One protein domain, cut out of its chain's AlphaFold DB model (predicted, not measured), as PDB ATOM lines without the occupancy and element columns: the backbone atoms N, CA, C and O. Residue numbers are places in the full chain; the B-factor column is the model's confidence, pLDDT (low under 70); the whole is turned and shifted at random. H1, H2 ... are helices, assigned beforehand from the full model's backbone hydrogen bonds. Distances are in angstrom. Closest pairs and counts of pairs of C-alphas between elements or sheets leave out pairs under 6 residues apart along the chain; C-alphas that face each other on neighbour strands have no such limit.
ATOM      1  N   GLN A 219     141.521 274.171 225.878       74.88
ATOM      2  CA  GLN A 219     140.127 274.025 225.487       74.88
ATOM      3  C   GLN A 219     139.275 275.218 225.941       74.88
ATOM      4  O   GLN A 219     138.477 275.709 225.147       74.88
ATOM      5  N   ASP A 220     139.520 275.765 227.137       74.69
ATOM      6  CA  ASP A 220     138.820 276.958 227.625       74.69
ATOM      7  C   ASP A 220     139.103 278.172 226.724       74.69
ATOM      8  O   ASP A 220     138.208 278.969 226.451       74.69
ATOM      9  N   ALA A 221     140.335 278.301 226.215       71.06
ATOM     10  CA  ALA A 221     140.712 279.380 225.301       71.06
ATOM     11  C   ALA A 221     140.015 279.270 223.936       71.06
ATOM     12  O   ALA A 221     139.593 280.282 223.373       71.06
ATOM     13  N   ARG A 222     139.886 278.045 223.405       75.38
ATOM     14  CA  ARG A 222     139.174 277.777 222.144       75.38
ATOM     15  C   ARG A 222     137.680 278.032 222.281       75.38
ATOM     16  O   ARG A 222     137.132 278.801 221.499       75.38
ATOM     17  N   ASP A 223     137.056 277.463 223.310       78.88
ATOM     18  CA  ASP A 223     135.625 277.635 223.574       78.88
ATOM     19  C   ASP A 223     135.281 279.119 223.786       78.88
ATOM     20  O   ASP A 223     134.242 279.610 223.336       78.88
ATOM     21  N   TRP A 224     136.183 279.863 224.432       79.38
ATOM     22  CA  TRP A 224     136.055 281.303 224.612       79.38
ATOM     23  C   TRP A 224     136.199 282.090 223.297       79.38
ATOM     24  O   TRP A 224     135.396 282.993 223.044       79.38
ATOM     25  N   ALA A 225     137.169 281.749 222.440       75.75
ATOM     26  CA  ALA A 225     137.344 282.394 221.137       75.75
ATOM     27  C   ALA A 225     136.130 282.167 220.218       75.75
ATOM     28  O   ALA A 225     135.655 283.112 219.583       75.75
ATOM     29  N   ASP A 226     135.579 280.950 220.221       79.56
ATOM     30  CA  ASP A 226     134.365 280.598 219.482       79.56
ATOM     31  C   ASP A 226     133.137 281.374 219.998       79.56
ATOM     32  O   ASP A 226     132.331 281.878 219.205       79.56
ATOM     33  N   ASP A 227     132.985 281.529 221.323       81.19
ATOM     34  CA  ASP A 227     131.917 282.359 221.904       81.19
ATOM     35  C   ASP A 227     132.067 283.832 221.497       81.19
ATOM     36  O   ASP A 227     131.076 284.501 221.184       81.19
ATOM     37  N   LEU A 228     133.300 284.341 221.441       77.38
ATOM     38  CA  LEU A 228     133.578 285.714 221.032       77.38
ATOM     39  C   LEU A 228     133.251 285.943 219.551       77.38
ATOM     40  O   LEU A 228     132.559 286.915 219.234       77.38
ATOM     41  N   GLU A 229     133.647 285.031 218.656       79.00
ATOM     42  CA  GLU A 229     133.272 285.075 217.234       79.00
ATOM     43  C   GLU A 229     131.745 285.027 217.070       79.00
ATOM     44  O   GLU A 229     131.154 285.819 216.330       79.00
ATOM     45  N   LYS A 230     131.061 284.165 217.831       82.88
ATOM     46  CA  LYS A 230     129.597 284.068 217.808       82.88
ATOM     47  C   LYS A 230     128.920 285.363 218.261       82.88
ATOM     48  O   LYS A 230     127.953 285.798 217.629       82.88
ATOM     49  N   ARG A 231     129.396 285.994 219.339       77.50
ATOM     50  CA  ARG A 231     128.869 287.285 219.826       77.50
ATOM     51  C   ARG A 231     129.129 288.408 218.834       77.50
ATOM     52  O   ARG A 231     128.230 289.219 218.605       77.50
ATOM     53  N   PHE A 232     130.315 288.424 218.230       78.56
ATOM     54  CA  PHE A 232     130.672 289.375 217.185       78.56
ATOM     55  C   PHE A 232     129.681 289.281 216.020       78.56
ATOM     56  O   PHE A 232     129.030 290.270 215.685       78.56
ATOM     57  N   ASN A 233     129.471 288.075 215.485       79.75
ATOM     58  CA  ASN A 233     128.537 287.838 214.382       79.75
ATOM     59  C   ASN A 233     127.097 288.245 214.743       79.75
ATOM     60  O   ASN A 233     126.418 288.898 213.954       79.75
ATOM     61  N   GLN A 234     126.634 287.966 215.967       80.38
ATOM     62  CA  GLN A 234     125.303 288.400 216.418       80.38
ATOM     63  C   GLN A 234     125.147 289.923 216.498       80.38
ATOM     64  O   GLN A 234     124.068 290.456 216.221       80.38
ATOM     65  N   LEU A 235     126.180 290.632 216.953       75.19
ATOM     66  CA  LEU A 235     126.165 292.093 216.993       75.19
ATOM     67  C   LEU A 235     126.213 292.673 215.585       75.19
ATOM     68  O   LEU A 235     125.499 293.641 215.317       75.19
ATOM     69  N   TRP A 236     126.976 292.037 214.699       78.44
ATOM     70  CA  TRP A 236     127.078 292.399 213.296       78.44
ATOM     71  C   TRP A 236     125.737 292.279 212.572       78.44
ATOM     72  O   TRP A 236     125.264 293.258 211.998       78.44
ATOM     73  N   ASP A 237     125.047 291.144 212.707       81.81
ATOM     74  CA  ASP A 237     123.710 290.934 212.139       81.81
ATOM     75  C   ASP A 237     122.708 291.991 212.608       81.81
ATOM     76  O   ASP A 237     121.847 292.462 211.861       81.81
ATOM     77  N   LYS A 238     122.797 292.386 213.879       79.06
ATOM     78  CA  LYS A 238     121.935 293.439 214.412       79.06
ATOM     79  C   LYS A 238     122.328 294.817 213.877       79.06
ATOM     80  O   LYS A 238     121.436 295.596 213.557       79.06
ATOM     81  N   ALA A 239     123.619 295.123 213.747       74.38
ATOM     82  CA  ALA A 239     124.087 296.367 213.136       74.38
ATOM     83  C   ALA A 239     123.636 296.474 211.670       74.38
ATOM     84  O   ALA A 239     123.126 297.516 211.260       74.38
ATOM     85  N   ALA A 240     123.725 295.376 210.916       79.12
ATOM     86  CA  ALA A 240     123.205 295.246 209.561       79.12
ATOM     87  C   ALA A 240     121.695 295.525 209.493       79.12
ATOM     88  O   ALA A 240     121.255 296.368 208.710       79.12
ATOM     89  N   LYS A 241     120.901 294.905 210.379       82.19
ATOM     90  CA  LYS A 241     119.455 295.177 210.486       82.19
ATOM     91  C   LYS A 241     119.157 296.646 210.786       82.19
ATOM     92  O   LYS A 241     118.229 297.202 210.214       82.19
ATOM     93  N   LEU A 242     119.944 297.294 211.644       73.44
ATOM     94  CA  LEU A 242     119.766 298.719 211.947       73.44
ATOM     95  C   LEU A 242     120.155 299.609 210.767       73.44
ATOM     96  O   LEU A 242     119.486 300.607 210.518       73.44
ATOM     97  N   LYS A 243     121.202 299.246 210.019       77.06
ATOM     98  CA  LYS A 243     121.589 299.944 208.789       77.06
ATOM     99  C   LYS A 243     120.490 299.842 207.726       77.06
ATOM    100  O   LYS A 243     120.232 300.836 207.059       77.06
ATOM    101  N   ALA A 244     119.796 298.705 207.636       82.44
ATOM    102  CA  ALA A 244     118.632 298.528 206.762       82.44
ATOM    103  C   ALA A 244     117.396 299.334 207.212       82.44
ATOM    104  O   ALA A 244     116.559 299.686 206.390       82.44
ATOM    105  N   MET A 245     117.286 299.673 208.502       80.50
ATOM    106  CA  MET A 245     116.230 300.552 209.035       80.50
ATOM    107  C   MET A 245     116.527 302.049 208.846       80.50
ATOM    108  O   MET A 245     115.770 302.889 209.336       80.50
ATOM    109  N   ARG A 246     117.639 302.404 208.195       82.00
ATOM    110  CA  ARG A 246     117.998 303.794 207.920       82.00
ATOM    111  C   ARG A 246     117.037 304.368 206.878       82.00
ATOM    112  O   ARG A 246     116.812 303.763 205.834       82.00
ATOM    113  N   ASN A 247     116.481 305.538 207.163       84.56
ATOM    114  CA  ASN A 247     115.591 306.234 206.243       84.56
ATOM    115  C   ASN A 247     116.352 306.668 204.972       84.56
ATOM    116  O   ASN A 247     117.575 306.848 205.021       84.56
ATOM    117  N   PRO A 248     115.651 306.909 203.845       88.56
ATOM    118  CA  PRO A 248     116.271 307.373 202.598       88.56
ATOM    119  C   PRO A 248     117.033 308.699 202.736       88.56
ATOM    120  O   PRO A 248     117.984 308.946 202.002       88.56
ATOM    121  N   ASP A 249     116.643 309.543 203.696       89.19
ATOM    122  CA  ASP A 249     117.322 310.802 204.029       89.19
ATOM    123  C   ASP A 249     118.605 310.602 204.863       89.19
ATOM    124  O   ASP A 249     119.271 311.561 205.253       89.19
ATOM    125  N   GLY A 250     118.964 309.349 205.153       81.12
ATOM    126  CA  GLY A 250     120.125 308.982 205.945       81.12
ATOM    127  C   GLY A 250     119.928 309.125 207.455       81.12
ATOM    128  O   GLY A 250     120.884 308.855 208.194       81.12
ATOM    129  N   SER A 251     118.738 309.505 207.926       83.12
ATOM    130  CA  SER A 251     118.398 309.538 209.348       83.12
ATOM    131  C   SER A 251     118.050 308.142 209.876       83.12
ATOM    132  O   SER A 251     117.621 307.254 209.138       83.12
ATOM    133  N   TYR A 252     118.247 307.931 211.175       79.81
ATOM    134  CA  TYR A 252     117.691 306.770 211.870       79.81
ATOM    135  C   TYR A 252     116.348 307.169 212.490       79.81
ATOM    136  O   TYR A 252     116.224 308.306 212.958       79.81
ATOM    137  N   PRO A 253     115.345 306.274 212.533       78.62
ATOM    138  CA  PRO A 253     114.081 306.578 213.189       78.62
ATOM    139  C   PRO A 253     114.333 306.966 214.653       78.62
ATOM    140  O   PRO A 253     115.103 306.314 215.361       78.62
ATOM    141  N   ALA A 254     113.713 308.060 215.106       68.88
ATOM    142  CA  ALA A 254     113.886 308.569 216.463       68.88
ATOM    143  C   ALA A 254     113.480 307.488 217.485       68.88
ATOM    144  O   ALA A 254     112.317 307.102 217.568       68.88
ATOM    145  N   GLY A 255     114.450 306.957 218.235       71.69
ATOM    146  CA  GLY A 255     114.252 305.794 219.103       71.69
ATOM    147  C   GLY A 255     115.515 305.394 219.880       71.69
ATOM    148  O   GLY A 255     116.498 306.138 219.876       71.69
ATOM    149  N   PRO A 256     115.539 304.212 220.532       67.44
ATOM    150  CA  PRO A 256     116.605 303.766 221.447       67.44
ATOM    151  C   PRO A 256     117.958 303.443 220.772       67.44
ATOM    152  O   PRO A 256     118.797 302.742 221.336       67.44
ATOM    153  N   PHE A 257     118.211 303.963 219.572       68.94
ATOM    154  CA  PHE A 257     119.418 303.721 218.780       68.94
ATOM    155  C   PHE A 257     120.698 304.203 219.476       68.94
ATOM    156  O   PHE A 257     121.740 303.563 219.343       68.94
ATOM    157  N   ASN A 258     120.625 305.265 220.287       67.81
ATOM    158  CA  ASN A 258     121.777 305.768 221.045       67.81
ATOM    159  C   ASN A 258     122.307 304.735 222.060       67.81
ATOM    160  O   ASN A 258     123.515 304.587 222.239       67.81
ATOM    161  N   ASP A 259     121.419 303.951 222.678       71.38
ATOM    162  CA  ASP A 259     121.824 302.857 223.570       71.38
ATOM    163  C   ASP A 259     122.477 301.703 222.807       71.38
ATOM    164  O   ASP A 259     123.299 300.975 223.364       71.38
ATOM    165  N   TYR A 260     122.137 301.539 221.529       68.69
ATOM    166  CA  TYR A 260     122.684 300.488 220.686       68.69
ATOM    167  C   TYR A 260     124.108 300.806 220.220       68.69
ATOM    168  O   TYR A 260     124.999 299.970 220.370       68.69
ATOM    169  N   PHE A 261     124.359 302.035 219.756       68.50
ATOM    170  CA  PHE A 261     125.712 302.489 219.412       68.50
ATOM    171  C   PHE A 261     126.655 302.425 220.618       68.50
ATOM    172  O   PHE A 261     127.760 301.908 220.498       68.50
ATOM    173  N   LYS A 262     126.183 302.806 221.812       71.75
ATOM    174  CA  LYS A 262     126.952 302.660 223.062       71.75
ATOM    175  C   LYS A 262     127.227 301.209 223.469       71.75
ATOM    176  O   LYS A 262     128.130 300.970 224.270       71.75
ATOM    177  N   LYS A 263     126.418 300.243 223.019       72.50
ATOM    178  CA  LYS A 263     126.677 298.807 223.230       72.50
ATOM    179  C   LYS A 263     127.713 298.288 222.238       72.50
ATOM    180  O   LYS A 263     128.574 297.521 222.646       72.50
ATOM    181  N   LEU A 264     127.657 298.740 220.983       67.56
ATOM    182  CA  LEU A 264     128.671 298.440 219.970       67.56
ATOM    183  C   LEU A 264     130.038 299.007 220.348       67.56
ATOM    184  O   LEU A 264     131.021 298.282 220.313       67.56
ATOM    185  N   GLU A 265     130.087 300.267 220.774       72.50
ATOM    186  CA  GLU A 265     131.323 300.920 221.209       72.50
ATOM    187  C   GLU A 265     131.925 300.225 222.438       72.50
ATOM    188  O   GLU A 265     133.132 300.020 222.511       72.50
ATOM    189  N   ARG A 266     131.096 299.803 223.403       75.56
ATOM    190  CA  ARG A 266     131.571 299.003 224.543       75.56
ATOM    191  C   ARG A 266     132.121 297.654 224.113       75.56
ATOM    192  O   ARG A 266     133.193 297.284 224.562       75.56
ATOM    193  N   PHE A 267     131.419 296.961 223.225       70.88
ATOM    194  CA  PHE A 267     131.879 295.679 222.715       70.88
ATOM    195  C   PHE A 267     133.201 295.803 221.947       70.88
ATOM    196  O   PHE A 267     134.091 294.992 222.163       70.88
ATOM    197  N   ASP A 268     133.366 296.827 221.106       73.38
ATOM    198  CA  ASP A 268     134.629 297.060 220.397       73.38
ATOM    199  C   ASP A 268     135.773 297.352 221.380       73.38
ATOM    200  O   ASP A 268     136.849 296.771 221.271       73.38
ATOM    201  N   ASN A 269     135.515 298.156 222.418       74.75
ATOM    202  CA  ASN A 269     136.484 298.388 223.490       74.75
ATOM    203  C   ASN A 269     136.827 297.109 224.274       74.75
ATOM    204  O   ASN A 269     137.995 296.903 224.595       74.75
ATOM    205  N   ASP A 270     135.848 296.244 224.556       72.94
ATOM    206  CA  ASP A 270     136.074 294.960 225.229       72.94
ATOM    207  C   ASP A 270     136.928 294.033 224.349       72.94
ATOM    208  O   ASP A 270     137.914 293.469 224.818       72.94
ATOM    209  N   VAL A 271     136.621 293.932 223.049       70.69
ATOM    210  CA  VAL A 271     137.415 293.154 222.081       70.69
ATOM    211  C   VAL A 271     138.845 293.687 222.000       70.69
ATOM    212  O   VAL A 271     139.796 292.907 222.052       70.69
ATOM    213  N   GLN A 272     139.021 295.008 221.924       75.31
ATOM    214  CA  GLN A 272     140.346 295.628 221.894       75.31
ATOM    215  C   GLN A 272     141.113 295.415 223.200       75.31
ATOM    216  O   GLN A 272     142.310 295.137 223.151       75.31
ATOM    217  N   SER A 273     140.463 295.516 224.362       77.19
ATOM    218  CA  SER A 273     141.106 295.222 225.648       77.19
ATOM    219  C   SER A 273     141.605 293.786 225.665       77.19
ATOM    220  O   SER A 273     142.778 293.565 225.937       77.19
ATOM    221  N   VAL A 274     140.796 292.813 225.246       66.62
ATOM    222  CA  VAL A 274     141.237 291.415 225.269       66.62
ATOM    223  C   VAL A 274     142.370 291.139 224.274       66.62
ATOM    224  O   VAL A 274     143.349 290.470 224.614       66.62
ATOM    225  N   ILE A 275     142.292 291.700 223.062       70.69
ATOM    226  CA  ILE A 275     143.373 291.591 222.071       70.69
ATOM    227  C   ILE A 275     144.680 292.189 222.608       70.69
ATOM    228  O   ILE A 275     145.754 291.663 222.320       70.69
ATOM    229  N   ASN A 276     144.615 293.279 223.369       77.38
ATOM    230  CA  ASN A 276     145.808 293.969 223.852       77.38
ATOM    231  C   ASN A 276     146.346 293.399 225.170       77.38
ATOM    232  O   ASN A 276     147.562 293.369 225.351       77.38
ATOM    233  N   ASP A 277     145.472 292.933 226.060       76.25
ATOM    234  CA  ASP A 277     145.827 292.556 227.427       76.25
ATOM    235  C   ASP A 277     146.050 291.046 227.572       76.25
ATOM    236  O   ASP A 277     146.982 290.622 228.257       76.25
ATOM    237  N   GLU A 278     145.236 290.214 226.912       72.75
ATOM    238  CA  GLU A 278     145.284 288.762 227.112       72.75
ATOM    239  C   GLU A 278     146.118 288.053 226.048       72.75
ATOM    240  O   GLU A 278     146.923 287.186 226.382       72.75
ATOM    241  N   VAL A 279     146.004 288.428 224.769       71.94
ATOM    242  CA  VAL A 279     146.756 287.776 223.674       71.94
ATOM    243  C   VAL A 279     148.273 287.736 223.916       71.94
ATOM    244  O   VAL A 279     148.871 286.697 223.620       71.94
ATOM    245  N   PRO A 280     148.938 288.779 224.457       78.12
ATOM    246  CA  PRO A 280     150.359 288.688 224.790       78.12
ATOM    247  C   PRO A 280     150.666 287.597 225.823       78.12
ATOM    248  O   PRO A 280     151.651 286.881 225.671       78.12
ATOM    249  N   LEU A 281     149.791 287.406 226.818       74.31
ATOM    250  CA  LEU A 281     149.947 286.361 227.836       74.31
ATOM    251  C   LEU A 281     149.865 284.961 227.217       74.31
ATOM    252  O   LEU A 281     150.632 284.075 227.587       74.31
ATOM    253  N   TRP A 282     148.981 284.768 226.236       68.56
ATOM    254  CA  TRP A 282     148.872 283.510 225.490       68.56
ATOM    255  C   TRP A 282     150.050 283.283 224.543       68.56
ATOM    256  O   TRP A 282     150.485 282.149 224.356       68.56
ATOM    257  N   ARG A 283     150.590 284.360 223.962       69.88
ATOM    258  CA  ARG A 283     151.726 284.317 223.032       69.88
ATOM    259  C   ARG A 283     153.029 283.882 223.710       69.88
ATOM    260  O   ARG A 283     153.862 283.267 223.039       69.88
ATOM    261  N   ASP A 284     153.169 284.200 224.995       74.25
ATOM    262  CA  ASP A 284     154.332 283.869 225.824       74.25
ATOM    263  C   ASP A 284     154.149 282.567 226.625       74.25
ATOM    264  O   ASP A 284     155.112 282.034 227.182       74.25
ATOM    265  N   SER A 285     152.928 282.024 226.668       72.44
ATOM    266  CA  SER A 285     152.654 280.718 227.267       72.44
ATOM    267  C   SER A 285     153.177 279.588 226.368       72.44
ATOM    268  O   SER A 285     153.288 279.740 225.152       72.44
ATOM    269  N   ALA A 286     153.527 278.444 226.963       52.00
ATOM    270  CA  ALA A 286     154.138 277.291 226.291       52.00
ATOM    271  C   ALA A 286     153.128 276.508 225.427       52.00
ATOM    272  O   ALA A 286     152.860 275.333 225.666       52.00
ATOM    273  N   VAL A 287     152.546 277.179 224.439       71.56
ATOM    274  CA  VAL A 287     151.600 276.619 223.474       71.56
ATOM    275  C   VAL A 287     152.383 276.121 222.251       71.56
ATOM    276  O   VAL A 287     153.420 276.695 221.898       71.56
ATOM    277  N   SER A 288     151.945 275.036 221.604       83.62
ATOM    278  CA  SER A 288     152.651 274.511 220.428       83.62
ATOM    279  C   SER A 288     152.632 275.514 219.262       83.62
ATOM    280  O   SER A 288     151.763 276.385 219.167       83.62
ATOM    281  N   ALA A 289     153.598 275.403 218.344       83.62
ATOM    282  CA  ALA A 289     153.706 276.308 217.196       83.62
ATOM    283  C   ALA A 289     152.437 276.315 216.316       83.62
ATOM    284  O   ALA A 289     152.036 277.368 215.817       83.62
ATOM    285  N   GLU A 290     151.781 275.161 216.177       81.25
ATOM    286  CA  GLU A 290     150.531 275.004 215.428       81.25
ATOM    287  C   GLU A 290     149.374 275.781 216.073       81.25
ATOM    288  O   GLU A 290     148.582 276.428 215.392       81.25
ATOM    289  N   GLU A 291     149.303 275.779 217.400       75.81
ATOM    290  CA  GLU A 291     148.243 276.449 218.157       75.81
ATOM    291  C   GLU A 291     148.415 277.967 218.158       75.81
ATOM    292  O   GLU A 291     147.441 278.706 218.007       75.81
ATOM    293  N   LYS A 292     149.661 278.447 218.234       79.56
ATOM    294  CA  LYS A 292     149.971 279.869 218.058       79.56
ATOM    295  C   LYS A 292     149.535 280.370 216.678       79.56
ATOM    296  O   LYS A 292     148.967 281.455 216.571       79.56
ATOM    297  N   LYS A 293     149.752 279.563 215.637       85.00
ATOM    298  CA  LYS A 293     149.337 279.870 214.264       85.00
ATOM    299  C   LYS A 293     147.812 279.936 214.125       85.00
ATOM    300  O   LYS A 293     147.307 280.830 213.449       85.00
ATOM    301  N   GLU A 294     147.074 279.041 214.784       80.69
ATOM    302  CA  GLU A 294     145.606 279.062 214.749       80.69
ATOM    303  C   GLU A 294     145.021 280.260 215.520       80.69
ATOM    304  O   GLU A 294     144.058 280.875 215.058       80.69
ATOM    305  N   LEU A 295     145.631 280.662 216.642       77.81
ATOM    306  CA  LEU A 295     145.243 281.879 217.367       77.81
ATOM    307  C   LEU A 295     145.511 283.142 216.534       77.81
ATOM    308  O   LEU A 295     144.647 284.012 216.421       77.81
ATOM    309  N   GLU A 296     146.684 283.237 215.901       82.06
ATOM    310  CA  GLU A 296     147.020 284.359 215.015       82.06
ATOM    311  C   GLU A 296     146.063 284.456 213.821       82.06
ATOM    312  O   GLU A 296     145.671 285.557 213.438       82.06
ATOM    313  N   LYS A 297     145.620 283.316 213.285       85.75
ATOM    314  CA  LYS A 297     144.603 283.252 212.232       85.75
ATOM    315  C   LYS A 297     143.241 283.775 212.704       85.75
ATOM    316  O   LYS A 297     142.621 284.540 211.966       85.75
ATOM    317  N   HIS A 298     142.788 283.437 213.915       77.00
ATOM    318  CA  HIS A 298     141.540 283.987 214.472       77.00
ATOM    319  C   HIS A 298     141.633 285.499 214.698       77.00
ATOM    320  O   HIS A 298     140.741 286.239 214.289       77.00
ATOM    321  N   ILE A 299     142.746 285.982 215.256       77.44
ATOM    322  CA  ILE A 299     142.978 287.422 215.444       77.44
ATOM    323  C   ILE A 299     142.991 288.148 214.096       77.44
ATOM    324  O   ILE A 299     142.373 289.204 213.959       77.44
ATOM    325  N   ALA A 300     143.667 287.590 213.089       83.56
ATOM    326  CA  ALA A 300     143.687 288.154 211.743       83.56
ATOM    327  C   ALA A 300     142.281 288.201 211.128       83.56
ATOM    328  O   ALA A 300     141.931 289.189 210.488       83.56
ATOM    329  N   ARG A 301     141.452 287.180 211.370       78.19
ATOM    330  CA  ARG A 301     140.060 287.150 210.913       78.19
ATOM    331  C   ARG A 301     139.222 288.246 211.573       78.19
ATOM    332  O   ARG A 301     138.525 288.957 210.860       78.19
ATOM    333  N   ILE A 302     139.344 288.435 212.889       75.00
ATOM    334  CA  ILE A 302     138.652 289.508 213.626       75.00
ATOM    335  C   ILE A 302     139.073 290.887 213.096       75.00
ATOM    336  O   ILE A 302     138.215 291.715 212.794       75.00
ATOM    337  N   LYS A 303     140.381 291.116 212.912       79.81
ATOM    338  CA  LYS A 303     140.899 292.375 212.352       79.81
ATOM    339  C   LYS A 303     140.410 292.622 210.929       79.81
ATOM    340  O   LYS A 303     139.977 293.725 210.628       79.81
ATOM    341  N   ASN A 304     140.421 291.598 210.080       81.12
ATOM    342  CA  ASN A 304     139.923 291.713 208.713       81.12
ATOM    343  C   ASN A 304     138.433 292.080 208.686       81.12
ATOM    344  O   ASN A 304     138.031 292.903 207.880       81.12
ATOM    345  N   VAL A 305     137.614 291.531 209.587       72.25
ATOM    346  CA  VAL A 305     136.194 291.909 209.676       72.25
ATOM    347  C   VAL A 305     136.011 293.345 210.201       72.25
ATOM    348  O   VAL A 305     135.087 294.031 209.769       72.25
ATOM    349  N   GLN A 306     136.891 293.829 211.086       70.69
ATOM    350  CA  GLN A 306     136.905 295.235 211.523       70.69
ATOM    351  C   GLN A 306     137.311 296.199 210.395       70.69
ATOM    352  O   GLN A 306     136.690 297.247 210.232       70.69
ATOM    353  N   GLU A 307     138.355 295.868 209.632       81.31
ATOM    354  CA  GLU A 307     138.912 296.729 208.578       81.31
ATOM    355  C   GLU A 307     138.105 296.668 207.279       81.31
ATOM    356  O   GLU A 307     137.986 297.665 206.562       81.31
ATOM    357  N   HIS A 308     137.580 295.492 206.950       78.56
ATOM    358  CA  HIS A 308     136.843 295.198 205.728       78.56
ATOM    359  C   HIS A 308     135.486 294.630 206.121       78.56
ATOM    360  O   HIS A 308     135.250 293.421 206.013       78.56
TER     361      HIS A 308
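AT A GLANCE: This is residues 219 to 308 of the 315 residues of an uncharacterized protein of Nitrosovibrio tenuis (UniProt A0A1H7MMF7). Three long helices, H1, H2 and H4, run roughly side by side along the length of a loose rod, with H2 opposite in direction to the other two and short H3 following it towards one end. Residues 246 to 251, in the link from H1 to H2, stick out at the other end. The printed part has 90 residues, with four named helices in the order H1, H2, H3, H4 and no named strand; the class is all helix. The whole is loose, with a radius of gyration of the C-alphas of 16.5 A and spans of 54 by 20 by 19 A.

IN THESE COORDINATES: H1, residues 219 to 244, begins with C-alpha 219 at (140.127, 274.025, 225.487) and measures 37.6 A from first to last C-alpha. H2, residues 257 to 277, measures 29.9 A, beginning at (119.418, 303.721, 218.780). H3, residues 279 to 284, measures 8.8 A. H4, residues 289 to 307, measures 26.6 A and ends with C-alpha 307 at (138.912, 296.729, 208.578).

HOW THE PARTS SIT: H1 and H2 are close but not clearly touching, opposite ways at a shallow tilt of 29 degrees; their closest C-alphas, of Leu 235 and Leu 264, are 7.4 A apart. H1 and H4 are close but not clearly touching, the same way at a shallow tilt of 13 degrees, with the closest C-alphas, of Glu 229 and Ile 302, 7.8 A apart. H2 and H4 are close but not clearly touching, opposite ways at a shallow tilt of 29 degrees; the closest C-alphas, of Ile 275 and Ile 299, are 7.8 A apart. H2 and H3 meet only through their link. H1 and H3 are apart. In H1, H2, H3 and H4 every O i to N i+4 pair is within hydrogen-bond range.

THE WHOLE: The C-alphas of Asp 249 and Ala 286, the two farthest apart, are 54.5 A from each other. The printed part has no cut. The link from H1 to H2 is long; those from H2 to H3 and H3 to H4 are tight. Mean pLDDT of the printed part is 76.4, with 11 residues under 70, among them 256 to 258.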